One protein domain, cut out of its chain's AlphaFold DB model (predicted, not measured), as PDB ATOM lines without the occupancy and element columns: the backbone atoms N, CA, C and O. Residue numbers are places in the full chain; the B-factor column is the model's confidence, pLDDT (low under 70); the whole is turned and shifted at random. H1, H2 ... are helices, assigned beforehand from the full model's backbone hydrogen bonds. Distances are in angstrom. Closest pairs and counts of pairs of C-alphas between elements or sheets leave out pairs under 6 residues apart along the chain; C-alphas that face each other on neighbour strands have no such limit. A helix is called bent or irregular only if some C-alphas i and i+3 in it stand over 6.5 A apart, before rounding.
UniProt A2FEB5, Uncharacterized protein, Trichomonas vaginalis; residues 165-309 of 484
ATOM      1  N   LYS A 165      -1.761  17.362 -23.046       89.31
ATOM      2  CA  LYS A 165      -1.521  17.795 -21.661       89.31
ATOM      3  C   LYS A 165      -2.348  16.976 -20.675       89.31
ATOM      4  O   LYS A 165      -1.810  16.553 -19.652       89.31
ATOM      5  N   ASP A 166      -3.614  16.724 -20.990       90.75
ATOM      6  CA  ASP A 166      -4.490  15.914 -20.143       90.75
ATOM      7  C   ASP A 166      -3.982  14.471 -20.028       90.75
ATOM      8  O   ASP A 166      -3.927  13.935 -18.921       90.75
ATOM      9  N   LEU A 167      -3.509  13.874 -21.127       93.50
ATOM     10  CA  LEU A 167      -2.854  12.565 -21.130       93.50
ATOM     11  C   LEU A 167      -1.664  12.546 -20.160       93.50
ATOM     12  O   LEU A 167      -1.581  11.664 -19.303       93.50
ATOM     13  N   TYR A 168      -0.760  13.521 -20.259       92.12
ATOM     14  CA  TYR A 168       0.421  13.604 -19.393       92.12
ATOM     15  C   TYR A 168       0.064  13.769 -17.921       92.12
ATOM     16  O   TYR A 168       0.634  13.083 -17.071       92.12
ATOM     17  N   VAL A 169      -0.903  14.633 -17.618       90.50
ATOM     18  CA  VAL A 169      -1.358  14.874 -16.245       90.50
ATOM     19  C   VAL A 169      -2.028  13.631 -15.661       90.50
ATOM     20  O   VAL A 169      -1.722  13.251 -14.532       90.50
ATOM     21  N   GLN A 170      -2.923  12.982 -16.409       90.44
ATOM     22  CA  GLN A 170      -3.715  11.860 -15.900       90.44
ATOM     23  C   GLN A 170      -2.901  10.565 -15.771       90.44
ATOM     24  O   GLN A 170      -3.047   9.844 -14.780       90.44
ATOM     25  N   TYR A 171      -2.004  10.290 -16.722       89.56
ATOM     26  CA  TYR A 171      -1.140   9.104 -16.693       89.56
ATOM     27  C   TYR A 171       0.192   9.332 -15.961       89.56
ATOM     28  O   TYR A 171       0.928   8.374 -15.736       89.56
ATOM     29  N   GLY A 172       0.508  10.568 -15.555       84.81
ATOM     30  CA  GLY A 172       1.750  10.896 -14.846       84.81
ATOM     31  C   GLY A 172       2.999  10.733 -15.717       84.81
ATOM     32  O   GLY A 172       4.036  10.276 -15.237       84.81
ATOM     33  N   LEU A 173       2.888  11.063 -17.005       87.19
ATOM     34  CA  LEU A 173       3.925  10.835 -18.011       87.19
ATOM     35  C   LEU A 173       4.517  12.147 -18.523       87.19
ATOM     36  O   LEU A 173       3.927  13.217 -18.415       87.19
ATOM     37  N   ASN A 174       5.704  12.045 -19.111       79.88
ATOM     38  CA  ASN A 174       6.379  13.113 -19.830       79.88
ATOM     39  C   ASN A 174       7.025  12.551 -21.107       79.88
ATOM     40  O   ASN A 174       7.215  11.340 -21.240       79.88
ATOM     41  N   GLY A 175       7.347  13.425 -22.059       83.44
ATOM     42  CA  GLY A 175       8.021  13.050 -23.303       83.44
ATOM     43  C   GLY A 175       7.283  13.529 -24.546       83.44
ATOM     44  O   GLY A 175       6.490  14.456 -24.480       83.44
ATOM     45  N   SER A 176       7.594  12.910 -25.686       86.81
ATOM     46  CA  SER A 176       6.922  13.169 -26.963       86.81
ATOM     47  C   SER A 176       5.615  12.385 -27.047       86.81
ATOM     48  O   SER A 176       5.599  11.196 -26.734       86.81
ATOM     49  N   PHE A 177       4.539  13.019 -27.518       86.88
ATOM     50  CA  PHE A 177       3.191  12.449 -27.597       86.88
ATOM     51  C   PHE A 177       3.134  11.030 -28.179       86.88
ATOM     52  O   PHE A 177       2.631  10.112 -27.531       86.88
ATOM     53  N   ASN A 178       3.732  10.811 -29.353       84.19
ATOM     54  CA  ASN A 178       3.734   9.495 -30.005       84.19
ATOM     55  C   ASN A 178       4.561   8.451 -29.238       84.19
ATOM     56  O   ASN A 178       4.224   7.268 -29.237       84.19
ATOM     57  N   VAL A 179       5.634   8.876 -28.564       85.00
ATOM     58  CA  VAL A 179       6.450   7.986 -27.722       85.00
ATOM     59  C   VAL A 179       5.662   7.578 -26.481       85.00
ATOM     60  O   VAL A 179       5.665   6.408 -26.107       85.00
ATOM     61  N   THR A 180       4.940   8.519 -25.871       89.81
ATOM     62  CA  THR A 180       4.071   8.262 -24.722       89.81
ATOM     63  C   THR A 180       2.947   7.292 -25.077       89.81
ATOM     64  O   THR A 180       2.764   6.304 -24.366       89.81
ATOM     65  N   LEU A 181       2.239   7.520 -26.190       90.81
ATOM     66  CA  LEU A 181       1.195   6.607 -26.664       90.81
ATOM     67  C   LEU A 181       1.755   5.217 -26.979       90.81
ATOM     68  O   LEU A 181       1.172   4.220 -26.556       90.81
ATOM     69  N   GLY A 182       2.905   5.142 -27.654       90.44
ATOM     70  CA  GLY A 182       3.563   3.868 -27.945       90.44
ATOM     71  C   GLY A 182       3.969   3.112 -26.680       90.44
ATOM     72  O   GLY A 182       3.720   1.913 -26.565       90.44
ATOM     73  N   ARG A 183       4.520   3.808 -25.678       90.62
ATOM     74  CA  ARG A 183       4.857   3.206 -24.382       90.62
ATOM     75  C   ARG A 183       3.615   2.644 -23.693       90.62
ATOM     76  O   ARG A 183       3.598   1.452 -23.395       90.62
ATOM     77  N   LEU A 184       2.574   3.465 -23.523       93.88
ATOM     78  CA  LEU A 184       1.301   3.049 -22.924       93.88
ATOM     79  C   LEU A 184       0.721   1.826 -23.633       93.88
ATOM     80  O   LEU A 184       0.327   0.857 -22.985       93.88
ATOM     81  N   PHE A 185       0.725   1.839 -24.966       94.62
ATOM     82  CA  PHE A 185       0.235   0.733 -25.772       94.62
ATOM     83  C   PHE A 185       1.044  -0.543 -25.530       94.62
ATOM     84  O   PHE A 185       0.471  -1.594 -25.250       94.62
ATOM     85  N   THR A 186       2.377  -0.465 -25.573       93.81
ATOM     86  CA  THR A 186       3.241  -1.639 -25.375       93.81
ATOM     87  C   THR A 186       3.161  -2.209 -23.959       93.81
ATOM     88  O   THR A 186       3.349  -3.415 -23.778       93.81
ATOM     89  N   ASP A 187       2.947  -1.369 -22.945       94.75
ATOM     90  CA  ASP A 187       2.782  -1.778 -21.546       94.75
ATOM     91  C   ASP A 187       1.414  -2.442 -21.343       94.75
ATOM     92  O   ASP A 187       1.341  -3.546 -20.801       94.75
ATOM     93  N   THR A 188       0.360  -1.840 -21.900       96.62
ATOM     94  CA  THR A 188      -1.007  -2.381 -21.894       96.62
ATOM     95  C   THR A 188      -1.087  -3.726 -22.614       96.62
ATOM     96  O   THR A 188      -1.585  -4.704 -22.055       96.62
ATOM     97  N   TYR A 189      -0.558  -3.805 -23.840       96.19
ATOM     98  CA  TYR A 189      -0.539  -5.034 -24.634       96.19
ATOM     99  C   TYR A 189       0.169  -6.165 -23.886       96.19
ATOM    100  O   TYR A 189      -0.365  -7.267 -23.773       96.19
ATOM    101  N   PHE A 190       1.344  -5.876 -23.312       96.44
ATOM    102  CA  PHE A 190       2.076  -6.849 -22.510       96.44
ATOM    103  C   PHE A 190       1.258  -7.340 -21.317       96.44
ATOM    104  O   PHE A 190       1.184  -8.545 -21.102       96.44
ATOM    105  N   ALA A 191       0.636  -6.440 -20.552       97.19
ATOM    106  CA  ALA A 191      -0.149  -6.828 -19.386       97.19
ATOM    107  C   ALA A 191      -1.348  -7.714 -19.768       97.19
ATOM    108  O   ALA A 191      -1.618  -8.713 -19.098       97.19
ATOM    109  N   PHE A 192      -2.035  -7.407 -20.873       97.12
ATOM    110  CA  PHE A 192      -3.138  -8.236 -21.363       97.12
ATOM    111  C   PHE A 192      -2.693  -9.613 -21.850       97.12
ATOM    112  O   PHE A 192      -3.358 -10.594 -21.518       97.12
ATOM    113  N   GLU A 193      -1.570  -9.713 -22.561       95.56
ATOM    114  CA  GLU A 193      -0.967 -11.004 -22.919       95.56
ATOM    115  C   GLU A 193      -0.556 -11.786 -21.665       95.56
ATOM    116  O   GLU A 193      -0.896 -12.960 -21.513       95.56
ATOM    117  N   PHE A 194       0.114 -11.118 -20.723       96.50
ATOM    118  CA  PHE A 194       0.643 -11.719 -19.504       96.50
ATOM    119  C   PHE A 194      -0.455 -12.320 -18.619       96.50
ATOM    120  O   PHE A 194      -0.275 -13.415 -18.088       96.50
ATOM    121  N   PHE A 195      -1.604 -11.650 -18.482       95.50
ATOM    122  CA  PHE A 195      -2.757 -12.151 -17.720       95.50
ATOM    123  C   PHE A 195      -3.762 -12.962 -18.553       95.50
ATOM    124  O   PHE A 195      -4.696 -13.536 -17.995       95.50
ATOM    125  N   GLY A 196      -3.574 -13.046 -19.873       94.56
ATOM    126  CA  GLY A 196      -4.427 -13.820 -20.774       94.56
ATOM    127  C   GLY A 196      -5.752 -13.152 -21.160       94.56
ATOM    128  O   GLY A 196      -6.665 -13.836 -21.618       94.56
ATOM    129  N   PHE A 197      -5.887 -11.832 -21.020       95.00
ATOM    130  CA  PHE A 197      -7.099 -11.106 -21.434       95.00
ATOM    131  C   PHE A 197      -7.266 -11.040 -22.960       95.00
ATOM    132  O   PHE A 197      -8.387 -10.944 -23.469       95.00
ATOM    133  N   SER A 198      -6.164 -11.166 -23.696       94.19
ATOM    134  CA  SER A 198      -6.113 -11.195 -25.159       94.19
ATOM    135  C   SER A 198      -6.445 -12.560 -25.788       94.19
ATOM    136  O   SER A 198      -6.580 -12.648 -27.002       94.19
ATOM    137  N   GLN A 199      -6.628 -13.631 -25.008       91.69
ATOM    138  CA  GLN A 199      -6.803 -14.993 -25.543       91.69
ATOM    139  C   GLN A 199      -8.152 -15.186 -26.246       91.69
ATOM    140  O   GLN A 199      -9.196 -15.083 -25.609       91.69
ATOM    141  N   THR A 200      -8.184 -15.480 -27.543       92.31
ATOM    142  CA  THR A 200      -9.442 -15.567 -28.303       92.31
ATOM    143  C   THR A 200      -9.369 -16.576 -29.443       92.31
ATOM    144  O   THR A 200      -8.318 -16.728 -30.056       92.31
ATOM    145  N   ASP A 201     -10.500 -17.214 -29.749       91.44
ATOM    146  CA  ASP A 201     -10.652 -18.124 -30.893       91.44
ATOM    147  C   ASP A 201     -11.268 -17.421 -32.122       91.44
ATOM    148  O   ASP A 201     -11.373 -18.009 -33.198       91.44
ATOM    149  N   ASP A 202     -11.685 -16.158 -31.983       92.44
ATOM    150  CA  ASP A 202     -12.246 -15.373 -33.086       92.44
ATOM    151  C   ASP A 202     -11.142 -14.956 -34.070       92.44
ATOM    152  O   ASP A 202     -10.226 -14.204 -33.723       92.44
ATOM    153  N   GLU A 203     -11.246 -15.402 -35.325       87.88
ATOM    154  CA  GLU A 203     -10.259 -15.110 -36.368       87.88
ATOM    155  C   GLU A 203     -10.035 -13.614 -36.622       87.88
ATOM    156  O   GLU A 203      -8.915 -13.211 -36.953       87.88
ATOM    157  N   LYS A 204     -11.072 -12.775 -36.511       85.00
ATOM    158  CA  LYS A 204     -10.942 -11.326 -36.714       85.00
ATOM    159  C   LYS A 204     -10.133 -10.713 -35.580       85.00
ATOM    160  O   LYS A 204      -9.229  -9.921 -35.843       85.00
ATOM    161  N   LEU A 205     -10.413 -11.116 -34.342       89.75
ATOM    162  CA  LEU A 205      -9.667 -10.647 -33.172       89.75
ATOM    163  C   LEU A 205      -8.224 -11.163 -33.179       89.75
ATOM    164  O   LEU A 205      -7.309 -10.405 -32.875       89.75
ATOM    165  N   LEU A 206      -7.988 -12.403 -33.617       89.56
ATOM    166  CA  LEU A 206      -6.637 -12.945 -33.792       89.56
ATOM    167  C   LEU A 206      -5.812 -12.142 -34.806       89.56
ATOM    168  O   LEU A 206      -4.628 -11.887 -34.581       89.56
ATOM    169  N   ARG A 207      -6.422 -11.705 -35.916       84.88
ATOM    170  CA  ARG A 207      -5.754 -10.811 -36.878       84.88
ATOM    171  C   ARG A 207      -5.442  -9.452 -36.257       84.88
ATOM    172  O   ARG A 207      -4.334  -8.959 -36.452       84.88
ATOM    173  N   ALA A 208      -6.376  -8.897 -35.483       87.19
ATOM    174  CA  ALA A 208      -6.163  -7.640 -34.772       87.19
ATOM    175  C   ALA A 208      -4.997  -7.720 -33.781       87.19
ATOM    176  O   ALA A 208      -4.091  -6.892 -33.814       87.19
ATOM    177  N   LEU A 209      -4.939  -8.785 -32.982       90.75
ATOM    178  CA  LEU A 209      -3.831  -9.033 -32.058       90.75
ATOM    179  C   LEU A 209      -2.496  -9.232 -32.770       90.75
ATOM    180  O   LEU A 209      -1.469  -8.748 -32.301       90.75
ATOM    181  N   LYS A 210      -2.491  -9.913 -33.919       89.00
ATOM    182  CA  LYS A 210      -1.270 -10.087 -34.709       89.00
ATOM    183  C   LYS A 210      -0.716  -8.739 -35.180       89.00
ATOM    184  O   LYS A 210       0.493  -8.528 -35.096       89.00
ATOM    185  N   ASN A 211      -1.577  -7.828 -35.632       84.44
ATOM    186  CA  ASN A 211      -1.163  -6.471 -35.990       84.44
ATOM    187  C   ASN A 211      -0.692  -5.679 -34.770       84.44
ATOM    188  O   ASN A 211       0.393  -5.104 -34.810       84.44
ATOM    189  N   ALA A 212      -1.453  -5.716 -33.674       89.56
ATOM    190  CA  ALA A 212      -1.086  -5.068 -32.419       89.56
ATOM    191  C   ALA A 212       0.299  -5.527 -31.926       89.56
ATOM    192  O   ALA A 212       1.128  -4.705 -31.536       89.56
ATOM    193  N   SER A 213       0.596  -6.828 -32.030       89.19
ATOM    194  CA  SER A 213       1.911  -7.391 -31.713       89.19
ATOM    195  C   SER A 213       3.022  -6.826 -32.596       89.19
ATOM    196  O   SER A 213       4.117  -6.567 -32.096       89.19
ATOM    197  N   LEU A 214       2.786  -6.677 -33.902       86.06
ATOM    198  CA  LEU A 214       3.773  -6.117 -34.830       86.06
ATOM    199  C   LEU A 214       4.050  -4.646 -34.503       86.06
ATOM    200  O   LEU A 214       5.211  -4.261 -34.384       86.06
ATOM    201  N   ILE A 215       3.001  -3.860 -34.254       85.75
ATOM    202  CA  ILE A 215       3.107  -2.448 -33.859       85.75
ATOM    203  C   ILE A 215       3.864  -2.320 -32.529       85.75
ATOM    204  O   ILE A 215       4.778  -1.505 -32.408       85.75
ATOM    205  N   ALA A 216       3.565  -3.173 -31.543       86.06
ATOM    206  CA  ALA A 216       4.256  -3.175 -30.254       86.06
ATOM    207  C   ALA A 216       5.747  -3.549 -30.371       86.06
ATOM    208  O   ALA A 216       6.568  -3.077 -29.582       86.06
ATOM    209  N   GLN A 217       6.121  -4.391 -31.342       83.88
ATOM    210  CA  GLN A 217       7.523  -4.707 -31.635       83.88
ATOM    211  C   GLN A 217       8.229  -3.540 -32.334       83.88
ATOM    212  O   GLN A 217       9.332  -3.172 -31.934       83.88
ATOM    213  N   GLN A 218       7.583  -2.919 -33.322       78.19
ATOM    214  CA  GLN A 218       8.115  -1.768 -34.062       78.19
ATOM    215  C   GLN A 218       8.292  -0.528 -33.178       78.19
ATOM    216  O   GLN A 218       9.267   0.208 -33.328       78.19
ATOM    217  N   ALA A 219       7.411  -0.326 -32.194       74.62
ATOM    218  CA  ALA A 219       7.539   0.749 -31.212       74.62
ATOM    219  C   ALA A 219       8.870   0.698 -30.432       74.62
ATOM    220  O   ALA A 219       9.337   1.731 -29.959       74.62
ATOM    221  N   LYS A 220       9.507  -0.481 -30.324       69.12
ATOM    222  CA  LYS A 220      10.822  -0.640 -29.685       69.12
ATOM    223  C   LYS A 220      11.989  -0.241 -30.589       69.12
ATOM    224  O   LYS A 220      13.019   0.169 -30.067       69.12
ATOM    225  N   THR A 221      11.855  -0.391 -31.908       65.75
ATOM    226  CA  THR A 221      12.933  -0.076 -32.863       65.75
ATOM    227  C   THR A 221      12.881   1.373 -33.345       65.75
ATOM    228  O   THR A 221      13.889   1.889 -33.813       65.75
ATOM    229  N   GLY A 222      11.741   2.054 -33.175       57.91
ATOM    230  CA  GLY A 222      11.569   3.462 -33.544       57.91
ATOM    231  C   GLY A 222      11.402   3.704 -35.049       57.91
ATOM    232  O   GLY A 222      11.452   4.850 -35.484       57.91
ATOM    233  N   ASP A 223      11.188   2.646 -35.837       50.12
ATOM    234  CA  ASP A 223      11.253   2.686 -37.305       50.12
ATOM    235  C   ASP A 223       9.956   3.125 -38.019       50.12
ATOM    236  O   ASP A 223       9.956   3.238 -39.244       50.12
ATOM    237  N   PHE A 224       8.843   3.379 -37.315       52.38
ATOM    238  CA  PHE A 224       7.535   3.609 -37.956       52.38
ATOM    239  C   PHE A 224       6.731   4.791 -37.396       52.38
ATOM    240  O   PHE A 224       6.837   5.165 -36.230       52.38
ATOM    241  N   GLY A 225       5.887   5.367 -38.265       63.75
ATOM    242  CA  GLY A 225       5.081   6.561 -37.991       63.75
ATOM    243  C   GLY A 225       3.903   6.363 -37.030       63.75
ATOM    244  O   GLY A 225       3.430   7.349 -36.472       63.75
ATOM    245  N   CYS A 226       3.446   5.127 -36.792       69.81
ATOM    246  CA  CYS A 226       2.441   4.813 -35.774       69.81
ATOM    247  C   CYS A 226       2.930   3.685 -34.859       69.81
ATOM    248  O   CYS A 226       3.388   2.648 -35.328       69.81
ATOM    249  N   THR A 227       2.843   3.907 -33.548       81.25
ATOM    250  CA  THR A 227       3.399   3.032 -32.503       81.25
ATOM    251  C   THR A 227       2.327   2.491 -31.550       81.25
ATOM    252  O   THR A 227       2.664   1.913 -30.519       81.25
ATOM    253  N   PHE A 228       1.043   2.683 -31.868       88.25
ATOM    254  CA  PHE A 228      -0.088   2.347 -31.000       88.25
ATOM    255  C   PHE A 228      -1.307   1.856 -31.798       88.25
ATOM    256  O   PHE A 228      -1.535   2.321 -32.905       88.25
ATOM    257  N   ASP A 229      -2.101   0.947 -31.221       89.81
ATOM    258  CA  ASP A 229      -3.334   0.390 -31.820       89.81
ATOM    259  C   ASP A 229      -4.328  -0.040 -30.721       89.81
ATOM    260  O   ASP A 229      -4.637  -1.219 -30.534       89.81
ATOM    261  N   PHE A 230      -4.764   0.911 -29.887       92.62
ATOM    262  CA  PHE A 230      -5.628   0.612 -28.734       92.62
ATOM    263  C   PHE A 230      -6.990   0.029 -29.132       92.62
ATOM    264  O   PHE A 230      -7.558  -0.769 -28.383       92.62
ATOM    265  N   GLY A 231      -7.474   0.342 -30.333       91.50
ATOM    266  CA  GLY A 231      -8.709  -0.196 -30.885       91.50
ATOM    267  C   GLY A 231      -8.658  -1.713 -31.055       91.50
ATOM    268  O   GLY A 231      -9.640  -2.393 -30.748       91.50
ATOM    269  N   ALA A 232      -7.500  -2.265 -31.433       91.56
ATOM    270  CA  ALA A 232      -7.285  -3.713 -31.479       91.56
ATOM    271  C   ALA A 232      -7.362  -4.382 -30.091       91.56
ATOM    272  O   ALA A 232      -7.623  -5.583 -30.001       91.56
ATOM    273  N   LEU A 233      -7.182  -3.623 -29.002       94.69
ATOM    274  CA  LEU A 233      -7.219  -4.129 -27.626       94.69
ATOM    275  C   LEU A 233      -8.583  -3.976 -26.947       94.69
ATOM    276  O   LEU A 233      -8.757  -4.508 -25.853       94.69
ATOM    277  N   ARG A 234      -9.574  -3.320 -27.568       93.94
ATOM    278  CA  ARG A 234     -10.899  -3.048 -26.962       93.94
ATOM    279  C   ARG A 234     -11.573  -4.279 -26.361       93.94
ATOM    280  O   ARG A 234     -12.172  -4.195 -25.292       93.94
ATOM    281  N   PHE A 235     -11.456  -5.438 -27.011       94.50
ATOM    282  CA  PHE A 235     -12.028  -6.682 -26.491       94.50
ATOM    283  C   PHE A 235     -11.276  -7.192 -25.241       94.50
ATOM    284  O   PHE A 235     -11.903  -7.678 -24.299       94.50
ATOM    285  N   ALA A 236      -9.945  -7.057 -25.207       95.38
ATOM    286  CA  ALA A 236      -9.125  -7.421 -24.055       95.38
ATOM    287  C   ALA A 236      -9.363  -6.455 -22.885       95.38
ATOM    288  O   ALA A 236      -9.507  -6.907 -21.752       95.38
ATOM    289  N   ILE A 237      -9.517  -5.155 -23.169       95.25
ATOM    290  CA  ILE A 237      -9.937  -4.134 -22.197       95.25
ATOM    291  C   ILE A 237     -11.294  -4.518 -21.592       95.25
ATOM    292  O   ILE A 237     -11.444  -4.562 -20.370       95.25
ATOM    293  N   ALA A 238     -12.271  -4.867 -22.434       94.19
ATOM    294  CA  ALA A 238     -13.599  -5.266 -21.982       94.19
ATOM    295  C   ALA A 238     -13.560  -6.463 -21.025       94.19
ATOM    296  O   ALA A 238     -14.217  -6.406 -19.985       94.19
ATOM    297  N   ARG A 239     -12.753  -7.484 -21.337       92.94
ATOM    298  CA  ARG A 239     -12.564  -8.683 -20.506       92.94
ATOM    299  C   ARG A 239     -11.806  -8.424 -19.216       92.94
ATOM    300  O   ARG A 239     -12.209  -8.928 -18.172       92.94
ATOM    301  N   TYR A 240     -10.723  -7.647 -19.278       93.62
ATOM    302  CA  TYR A 240      -9.994  -7.212 -18.087       93.62
ATOM    303  C   TYR A 240     -10.958  -6.576 -17.100       93.62
ATOM    304  O   TYR A 240     -11.024  -6.949 -15.928       93.62
ATOM    305  N   HIS A 241     -11.782  -5.671 -17.604       92.75
ATOM    306  CA  HIS A 241     -12.706  -4.989 -16.743       92.75
ATOM    307  C   HIS A 241     -13.920  -5.819 -16.319       92.75
ATOM    308  O   HIS A 241     -14.441  -5.601 -15.233       92.75
ATOM    309  N   GLU A 242     -14.393  -6.758 -17.135       89.88
ATOM    310  CA  GLU A 242     -15.414  -7.719 -16.708       89.88
ATOM    311  C   GLU A 242     -14.906  -8.566 -15.533       89.88
ATOM    312  O   GLU A 242     -15.647  -8.835 -14.590       89.88
ATOM    313  N   ALA A 243     -13.616  -8.919 -15.546       85.94
ATOM    314  CA  ALA A 243     -12.979  -9.657 -14.465       85.94
ATOM    315  C   ALA A 243     -12.703  -8.797 -13.215       85.94
ATOM    316  O   ALA A 243     -12.832  -9.303 -12.100       85.94
ATOM    317  N   GLY A 244     -12.292  -7.535 -13.387       82.81
ATOM    318  CA  GLY A 244     -11.832  -6.664 -12.296       82.81
ATOM    319  C   GLY A 244     -12.864  -5.671 -11.747       82.81
ATOM    320  O   GLY A 244     -12.817  -5.337 -10.567       82.81
ATOM    321  N   PHE A 245     -13.815  -5.217 -12.568       84.44
ATOM    322  CA  PHE A 245     -14.721  -4.096 -12.264       84.44
ATOM    323  C   PHE A 245     -16.167  -4.384 -12.714       84.44
ATOM    324  O   PHE A 245     -16.707  -3.697 -13.589       84.44
ATOM    325  N   PRO A 246     -16.850  -5.371 -12.104       72.31
ATOM    326  CA  PRO A 246     -18.188  -5.796 -12.525       72.31
ATOM    327  C   PRO A 246     -19.282  -4.722 -12.357       72.31
ATOM    328  O   PRO A 246     -20.348  -4.844 -12.951       72.31
ATOM    329  N   HIS A 247     -19.034  -3.661 -11.578       75.00
ATOM    330  CA  HIS A 247     -19.999  -2.587 -11.279       75.00
ATOM    331  C   HIS A 247     -19.604  -1.214 -11.853       75.00
ATOM    332  O   HIS A 247     -19.969  -0.173 -11.311       75.00
ATOM    333  N   ARG A 248     -18.820  -1.196 -12.930       68.75
ATOM    334  CA  ARG A 248     -18.343   0.040 -13.571       68.75
ATOM    335  C   ARG A 248     -19.458   0.868 -14.225       68.75
ATOM    336  O   ARG A 248     -20.437   0.320 -14.722       68.75
ATOM    337  N   MET A 249     -19.243   2.187 -14.290       60.84
ATOM    338  CA  MET A 249     -20.154   3.154 -14.933       60.84
ATOM    339  C   MET A 249     -19.717   3.618 -16.338       60.84
ATOM    340  O   MET A 249     -20.442   4.376 -16.973       60.84
ATOM    341  N   VAL A 250     -18.538   3.210 -16.819       75.81
ATOM    342  CA  VAL A 250     -17.948   3.671 -18.095       75.81
ATOM    343  C   VAL A 250     -18.027   2.565 -19.154       75.81
ATOM    344  O   VAL A 250     -18.082   1.385 -18.795       75.81
ATOM    345  N   ASP A 251     -18.035   2.947 -20.443       85.69
ATOM    346  CA  ASP A 251     -18.009   2.014 -21.581       85.69
ATOM    347  C   ASP A 251     -16.960   0.927 -21.350       85.69
ATOM    348  O   ASP A 251     -15.806   1.227 -21.010       85.69
ATOM    349  N   PRO A 252     -17.337  -0.346 -21.539       88.94
ATOM    350  CA  PRO A 252     -16.477  -1.417 -21.145       88.94
ATOM    351  C   PRO A 252     -15.136  -1.504 -21.886       88.94
ATOM    352  O   PRO A 252     -14.198  -2.136 -21.388       88.94
ATOM    353  N   ARG A 253     -15.061  -0.882 -23.059       91.06
ATOM    354  CA  ARG A 253     -13.954  -0.934 -24.013       91.06
ATOM    355  C   ARG A 253     -12.933   0.187 -23.805       91.06
ATOM    356  O   ARG A 253     -11.897   0.157 -24.463       91.06
ATOM    357  N   ILE A 254     -13.206   1.141 -22.910       92.56
ATOM    358  CA  ILE A 254     -12.338   2.291 -22.623       92.56
ATOM    359  C   ILE A 254     -11.447   1.989 -21.422       92.56
ATOM    360  O   ILE A 254     -11.946   1.701 -20.336       92.56
ATOM    361  N   LEU A 255     -10.132   2.107 -21.600       93.62
ATOM    362  CA  LEU A 255      -9.126   1.915 -20.563       93.62
ATOM    363  C   LEU A 255      -8.778   3.248 -19.897       93.62
ATOM    364  O   LEU A 255      -7.862   3.947 -20.319       93.62
ATOM    365  N   THR A 256      -9.493   3.578 -18.826       91.94
ATOM    366  CA  THR A 256      -9.261   4.808 -18.053       91.94
ATOM    367  C   THR A 256      -7.869   4.837 -17.394       91.94
ATOM    368  O   THR A 256      -7.268   3.774 -17.177       91.94
ATOM    369  N   PRO A 257      -7.362   6.020 -16.997       91.81
ATOM    370  CA  PRO A 257      -6.075   6.134 -16.308       91.81
ATOM    371  C   PRO A 257      -5.984   5.294 -15.031       91.81
ATOM    372  O   PRO A 257      -4.944   4.688 -14.773       91.81
ATOM    373  N   ASP A 258      -7.063   5.225 -14.248       90.19
ATOM    374  CA  ASP A 258      -7.078   4.474 -12.990       90.19
ATOM    375  C   ASP A 258      -7.044   2.966 -13.248       90.19
ATOM    376  O   ASP A 258      -6.181   2.272 -12.714       90.19
ATOM    377  N   THR A 259      -7.877   2.469 -14.165       92.38
ATOM    378  CA  THR A 259      -7.869   1.050 -14.556       92.38
ATOM    379  C   THR A 259      -6.548   0.632 -15.209       92.38
ATOM    380  O   THR A 259      -6.071  -0.479 -15.001       92.38
ATOM    381  N   HIS A 260      -5.909   1.519 -15.976       94.62
ATOM    382  CA  HIS A 260      -4.580   1.256 -16.526       94.62
ATOM    383  C   HIS A 260      -3.515   1.182 -15.425       94.62
ATOM    384  O   HIS A 260      -2.667   0.290 -15.444       94.62
ATOM    385  N   ARG A 261      -3.546   2.110 -14.458       92.88
ATOM    386  CA  ARG A 261      -2.615   2.112 -13.323       92.88
ATOM    387  C   ARG A 261      -2.751   0.829 -12.511       92.88
ATOM    388  O   ARG A 261      -1.750   0.164 -12.284       92.88
ATOM    389  N   GLU A 262      -3.978   0.438 -12.171       91.31
ATOM    390  CA  GLU A 262      -4.239  -0.805 -11.443       91.31
ATOM    391  C   GLU A 262      -3.730  -2.036 -12.200       91.31
ATOM    392  O   GLU A 262      -3.098  -2.908 -11.607       91.31
ATOM    393  N   LEU A 263      -3.934  -2.098 -13.521       94.12
ATOM    394  CA  LEU A 263      -3.400  -3.176 -14.351       94.12
ATOM    395  C   LEU A 263      -1.872  -3.294 -14.226       94.12
ATOM    396  O   LEU A 263      -1.356  -4.393 -14.009       94.12
ATOM    397  N   LEU A 264      -1.144  -2.178 -14.345       95.19
ATOM    398  CA  LEU A 264       0.319  -2.173 -14.243       95.19
ATOM    399  C   LEU A 264       0.814  -2.424 -12.814       95.19
ATOM    400  O   LEU A 264       1.808  -3.129 -12.631       95.19
ATOM    401  N   ASP A 265       0.109  -1.927 -11.802       92.62
ATOM    402  CA  ASP A 265       0.426  -2.191 -10.400       92.62
ATOM    403  C   ASP A 265       0.334  -3.690 -10.091       92.62
ATOM    404  O   ASP A 265       1.213  -4.241  -9.425       92.62
ATOM    405  N   ILE A 266      -0.659  -4.394 -10.650       92.38
ATOM    406  CA  ILE A 266      -0.769  -5.854 -10.514       92.38
ATOM    407  C   ILE A 266       0.419  -6.553 -11.196       92.38
ATOM    408  O   ILE A 266       0.981  -7.489 -10.619       92.38
ATOM    409  N   VAL A 267       0.866  -6.097 -12.375       96.50
ATOM    410  CA  VAL A 267       2.086  -6.626 -13.026       96.50
ATOM    411  C   VAL A 267       3.307  -6.454 -12.115       96.50
ATOM    412  O   VAL A 267       4.057  -7.409 -11.888       96.50
ATOM    413  N   HIS A 268       3.506  -5.261 -11.552       95.31
ATOM    414  CA  HIS A 268       4.628  -4.979 -10.653       95.31
ATOM    415  C   HIS A 268       4.540  -5.742  -9.327       95.31
ATOM    416  O   HIS A 268       5.568  -6.158  -8.781       95.31
ATOM    417  N   HIS A 269       3.329  -5.996  -8.831       93.19
ATOM    418  CA  HIS A 269       3.109  -6.824  -7.652       93.19
ATOM    419  C   HIS A 269       3.512  -8.278  -7.917       93.19
ATOM    420  O   HIS A 269       4.241  -8.874  -7.123       93.19
ATOM    421  N   VAL A 270       3.142  -8.829  -9.078       95.44
ATOM    422  CA  VAL A 270       3.587 -10.162  -9.514       95.44
ATOM    423  C   VAL A 270       5.110 -10.229  -9.645       95.44
ATOM    424  O   VAL A 270       5.726 -11.174  -9.154       95.44
ATOM    425  N   ALA A 271       5.744  -9.208 -10.224       96.50
ATOM    426  CA  ALA A 271       7.203  -9.139 -10.294       96.50
ATOM    427  C   ALA A 271       7.858  -9.111  -8.900       96.50
ATOM    428  O   ALA A 271       8.857  -9.793  -8.670       96.50
ATOM    429  N   SER A 272       7.278  -8.371  -7.954       94.38
ATOM    430  CA  SER A 272       7.747  -8.322  -6.562       94.38
ATOM    431  C   SER A 272       7.614  -9.678  -5.870       94.38
ATOM    432  O   SER A 272       8.538 -10.108  -5.185       94.38
ATOM    433  N   MET A 273       6.513 -10.395  -6.110       93.38
ATOM    434  CA  MET A 273       6.321 -11.761  -5.623       93.38
ATOM    435  C   MET A 273       7.392 -12.721  -6.145       93.38
ATOM    436  O   MET A 273       7.969 -13.478  -5.366       93.38
ATOM    437  N   PHE A 274       7.733 -12.648  -7.433       95.94
ATOM    438  CA  PHE A 274       8.840 -13.428  -7.986       95.94
ATOM    439  C   PHE A 274      10.188 -13.067  -7.351       95.94
ATOM    440  O   PHE A 274      10.928 -13.967  -6.955       95.94
ATOM    441  N   LYS A 275      10.491 -11.774  -7.168       93.81
ATOM    442  CA  LYS A 275      11.714 -11.340  -6.467       93.81
ATOM    443  C   LYS A 275      11.774 -11.904  -5.037       93.81
ATOM    444  O   LYS A 275      12.827 -12.375  -4.616       93.81
ATOM    445  N   MET A 276      10.652 -11.915  -4.307       90.50
ATOM    446  CA  MET A 276      10.577 -12.484  -2.951       90.50
ATOM    447  C   MET A 276      10.867 -13.986  -2.917       90.50
ATOM    448  O   MET A 276      11.518 -14.450  -1.989       90.50
ATOM    449  N   LEU A 277      10.444 -14.730  -3.940       91.25
ATOM    450  CA  LEU A 277      10.740 -16.159  -4.079       91.25
ATOM    451  C   LEU A 277      12.153 -16.451  -4.615       91.25
ATOM    452  O   LEU A 277      12.504 -17.613  -4.796       91.25
ATOM    453  N   GLY A 278      12.970 -15.421  -4.856       92.06
ATOM    454  CA  GLY A 278      14.357 -15.563  -5.305       92.06
ATOM    455  C   GLY A 278      14.553 -15.599  -6.822       92.06
ATOM    456  O   GLY A 278      15.671 -15.840  -7.273       92.06
ATOM    457  N   TYR A 279      13.517 -15.336  -7.626       94.81
ATOM    458  CA  TYR A 279      13.683 -15.201  -9.075       94.81
ATOM    459  C   TYR A 279      14.312 -13.846  -9.426       94.81
ATOM    460  O   TYR A 279      13.966 -12.805  -8.861       94.81
ATOM    461  N   ILE A 280      15.212 -13.848 -10.408       93.75
ATOM    462  CA  ILE A 280      15.881 -12.637 -10.892       93.75
ATOM    463  C   ILE A 280      14.983 -11.958 -11.928       93.75
ATOM    464  O   ILE A 280      14.701 -12.542 -12.973       93.75
ATOM    465  N   ILE A 281      14.553 -10.728 -11.642       94.12
ATOM    466  CA  ILE A 281      13.837  -9.857 -12.583       94.12
ATOM    467  C   ILE A 281      14.786  -8.725 -12.971       94.12
ATOM    468  O   ILE A 281      15.134  -7.898 -12.129       94.12
ATOM    469  N   GLU A 282      15.206  -8.730 -14.230       92.19
ATOM    470  CA  GLU A 282      16.125  -7.750 -14.815       92.19
ATOM    471  C   GLU A 282      15.330  -6.520 -15.260       92.19
ATOM    472  O   GLU A 282      14.371  -6.665 -16.013       92.19
ATOM    473  N   ASP A 283      15.695  -5.320 -14.802       87.94
ATOM    474  CA  ASP A 283      14.903  -4.112 -15.078       87.94
ATOM    475  C   ASP A 283      14.979  -3.695 -16.566       87.94
ATOM    476  O   ASP A 283      13.959  -3.314 -17.144       87.94
ATOM    477  N   ASP A 284      16.136  -3.869 -17.219       86.50
ATOM    478  CA  ASP A 284      16.335  -3.562 -18.650       86.50
ATOM    479  C   ASP A 284      15.551  -4.507 -19.581       86.50
ATOM    480  O   ASP A 284      15.143  -4.132 -20.681       86.50
ATOM    481  N   GLU A 285      15.271  -5.729 -19.117       90.12
ATOM    482  CA  GLU A 285      14.490  -6.740 -19.832       90.12
ATOM    483  C   GLU A 285      13.221  -7.138 -19.066       90.12
ATOM    484  O   GLU A 285      12.757  -8.277 -19.166       90.12
ATOM    485  N   PHE A 286      12.625  -6.196 -18.322       93.38
ATOM    486  CA  PHE A 286      11.556  -6.463 -17.350       93.38
ATOM    487  C   PHE A 286      10.471  -7.416 -17.870       93.38
ATOM    488  O   PHE A 286      10.170  -8.429 -17.239       93.38
ATOM    489  N   LYS A 287       9.926  -7.135 -19.061       94.06
ATOM    490  CA  LYS A 287       8.858  -7.934 -19.689       94.06
ATOM    491  C   LYS A 287       9.317  -9.360 -20.022       94.06
ATOM    492  O   LYS A 287       8.623 -10.319 -19.696       94.06
ATOM    493  N   SER A 288      10.484  -9.507 -20.650       93.94
ATOM    494  CA  SER A 288      11.038 -10.810 -21.045       93.94
ATOM    495  C   SER A 288      11.427 -11.647 -19.826       93.94
ATOM    496  O   SER A 288      11.107 -12.835 -19.755       93.94
ATOM    497  N   SER A 289      12.067 -11.013 -18.841       95.88
ATOM    498  CA  SER A 289      12.489 -11.630 -17.585       95.88
ATOM    499  C   SER A 289      11.283 -12.120 -16.774       95.88
ATOM    500  O   SER A 289      11.266 -13.261 -16.306       95.88
ATOM    501  N   LEU A 290      10.220 -11.309 -16.697       96.69
ATOM    502  CA  LEU A 290       8.977 -11.673 -16.020       96.69
ATOM    503  C   LEU A 290       8.269 -12.858 -16.699       96.69
ATOM    504  O   LEU A 290       7.875 -13.797 -16.009       96.69
ATOM    505  N   THR A 291       8.161 -12.868 -18.032       96.50
ATOM    506  CA  THR A 291       7.581 -14.001 -18.776       96.50
ATOM    507  C   THR A 291       8.398 -15.283 -18.598       96.50
ATOM    508  O   THR A 291       7.831 -16.348 -18.363       96.50
ATOM    509  N   ARG A 292       9.736 -15.200 -18.643       96.69
ATOM    510  CA  ARG A 292      10.619 -16.352 -18.395       96.69
ATOM    511  C   ARG A 292      10.392 -16.936 -16.999       96.69
ATOM    512  O   ARG A 292      10.246 -18.149 -16.862       96.69
ATOM    513  N   ASN A 293      10.337 -16.085 -15.976       96.94
ATOM    514  CA  ASN A 293      10.128 -16.523 -14.594       96.94
ATOM    515  C   ASN A 293       8.725 -17.089 -14.365       96.94
ATOM    516  O   ASN A 293       8.583 -18.069 -13.639       96.94
ATOM    517  N   LEU A 294       7.708 -16.544 -15.039       97.12
ATOM    518  CA  LEU A 294       6.366 -17.117 -15.045       97.12
ATOM    519  C   LEU A 294       6.378 -18.561 -15.568       97.12
ATOM    520  O   LEU A 294       5.830 -19.447 -14.915       97.12
ATOM    521  N   GLU A 295       7.021 -18.821 -16.710       96.75
ATOM    522  CA  GLU A 295       7.096 -20.176 -17.275       96.75
ATOM    523  C   GLU A 295       7.883 -21.147 -16.384       96.75
ATOM    524  O   GLU A 295       7.458 -22.291 -16.194       96.75
ATOM    525  N   LEU A 296       8.987 -20.694 -15.782       96.31
ATOM    526  CA  LEU A 296       9.747 -21.488 -14.813       96.31
ATOM    527  C   LEU A 296       8.891 -21.850 -13.593       96.31
ATOM    528  O   LEU A 296       8.748 -23.029 -13.269       96.31
ATOM    529  N   PHE A 297       8.244 -20.859 -12.981       96.25
ATOM    530  CA  PHE A 297       7.379 -21.057 -11.820       96.25
ATOM    531  C   PHE A 297       6.214 -22.005 -12.121       96.25
ATOM    532  O   PHE A 297       5.906 -22.900 -11.329       96.25
ATOM    533  N   LYS A 298       5.570 -21.856 -13.284       95.56
ATOM    534  CA  LYS A 298       4.485 -22.747 -13.716       95.56
ATOM    535  C   LYS A 298       4.971 -24.180 -13.895       95.56
ATOM    536  O   LYS A 298       4.266 -25.103 -13.484       95.56
ATOM    537  N   LYS A 299       6.162 -24.375 -14.469       95.94
ATOM    538  CA  LYS A 299       6.778 -25.698 -14.638       95.94
ATOM    539  C   LYS A 299       7.069 -26.354 -13.287       95.94
ATOM    540  O   LYS A 299       6.711 -27.512 -13.096       95.94
ATOM    541  N   GLU A 300       7.655 -25.613 -12.351       94.81
ATOM    542  CA  GLU A 300       7.974 -26.089 -10.995       94.81
ATOM    543  C   GLU A 300       6.717 -26.467 -10.199       94.81
ATOM    544  O   GLU A 300       6.717 -27.448  -9.461       94.81
ATOM    545  N   ASN A 301       5.613 -25.750 -10.416       93.62
ATOM    546  CA  ASN A 301       4.347 -25.960  -9.710       93.62
ATOM    547  C   ASN A 301       3.305 -26.763 -10.517       93.62
ATOM    548  O   ASN A 301       2.136 -26.830 -10.131       93.62
ATOM    549  N   SER A 302       3.696 -27.375 -11.644       95.06
ATOM    550  CA  SER A 302       2.810 -28.175 -12.512       95.06
ATOM    551  C   SER A 302       1.513 -27.449 -12.930       95.06
ATOM    552  O   SER A 302       0.415 -28.022 -12.957       95.06
ATOM    553  N   ILE A 303       1.618 -26.159 -13.255       92.56
ATOM    554  CA  ILE A 303       0.500 -25.311 -13.684       92.56
ATOM    555  C   ILE A 303       0.378 -25.359 -15.212       92.56
ATOM    556  O   ILE A 303       1.331 -25.073 -15.926       92.56
ATOM    557  N   LYS A 304      -0.814 -25.711 -15.711       92.00
ATOM    558  CA  LYS A 304      -1.097 -25.905 -17.148       92.00
ATOM    559  C   LYS A 304      -1.635 -24.666 -17.878       92.00
ATOM    560  O   LYS A 304      -1.937 -24.760 -19.060       92.00
ATOM    561  N   GLU A 305      -1.848 -23.551 -17.182       88.62
ATOM    562  CA  GLU A 305      -2.299 -22.303 -17.820       88.62
ATOM    563  C   GLU A 305      -1.217 -21.806 -18.799       88.62
ATOM    564  O   GLU A 305      -0.047 -22.101 -18.602       88.62
ATOM    565  N   ASN A 306      -1.572 -21.055 -19.843       87.94
ATOM    566  CA  ASN A 306      -0.581 -20.486 -20.777       87.94
ATOM    567  C   ASN A 306      -0.141 -19.064 -20.394       87.94
ATOM    568  O   ASN A 306       0.771 -18.516 -20.991       87.94
ATOM    569  N   TYR A 307      -0.776 -18.487 -19.382       93.06
ATOM    570  CA  TYR A 307      -0.616 -17.108 -18.932       93.06
ATOM    571  C   TYR A 307      -0.673 -17.065 -17.399       93.06
ATOM    572  O   TYR A 307      -0.919 -18.087 -16.749       93.06
ATOM    573  N   CYS A 308      -0.458 -15.889 -16.807       93.12
ATOM    574  CA  CYS A 308      -0.581 -15.650 -15.371       93.12
ATOM    575  C   CYS A 308      -2.061 -15.587 -14.961       93.12
ATOM    576  O   CYS A 308      -2.609 -14.539 -14.631       93.12
ATOM    577  N   GLY A 309      -2.740 -16.729 -15.047       88.94
ATOM    578  CA  GLY A 309      -4.155 -16.852 -14.733       88.94
ATOM    579  C   GLY A 309      -4.438 -16.911 -13.234       88.94
ATOM    580  O   GLY A 309      -3.556 -16.839 -12.372       88.94
TER     581      GLY A 309
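Overview. This is residues 165 to 309 of the 484 residues of an uncharacterized protein of Trichomonas vaginalis (UniProt A2FEB5). H2 is the core, between H3 and H5, which cross it; H4 packs on a third side. H1 lies at one end, H6 at the other. The 145 printed residues hold six named helices, no named strand: all helix, compact, radius of gyration of the C-alphas 15.7 A, spans 44, 33 and 30 A.

Along the chain. H1 is residues 165 to 171, H2 177 to 195, H3 203 to 221, H4 230 to 244, H5 257 to 276, 28.3 A long, H6 286 to 300. C-alpha 165 is at (-1.521, 17.795, -21.661), C-alpha 300 at (7.974, -26.089, -10.995).

Arrangement. The hub H2 touches H3, H4 and H5; C-alphas 186 and 216, the closest of H2 and H3, are 5.2 A apart. H4 is irregular: C-alphas 232 and 235 are 7.5 A apart. Every O i to N i+4 pair is within hydrogen-bond range but in H3, 13 of 15, and H4, 9 of 11.

Size, cuts and confidence. The printed part has no cut; link H4 to H5 is long; residues 220 to 226 and 248 to 249 have pLDDT under 70.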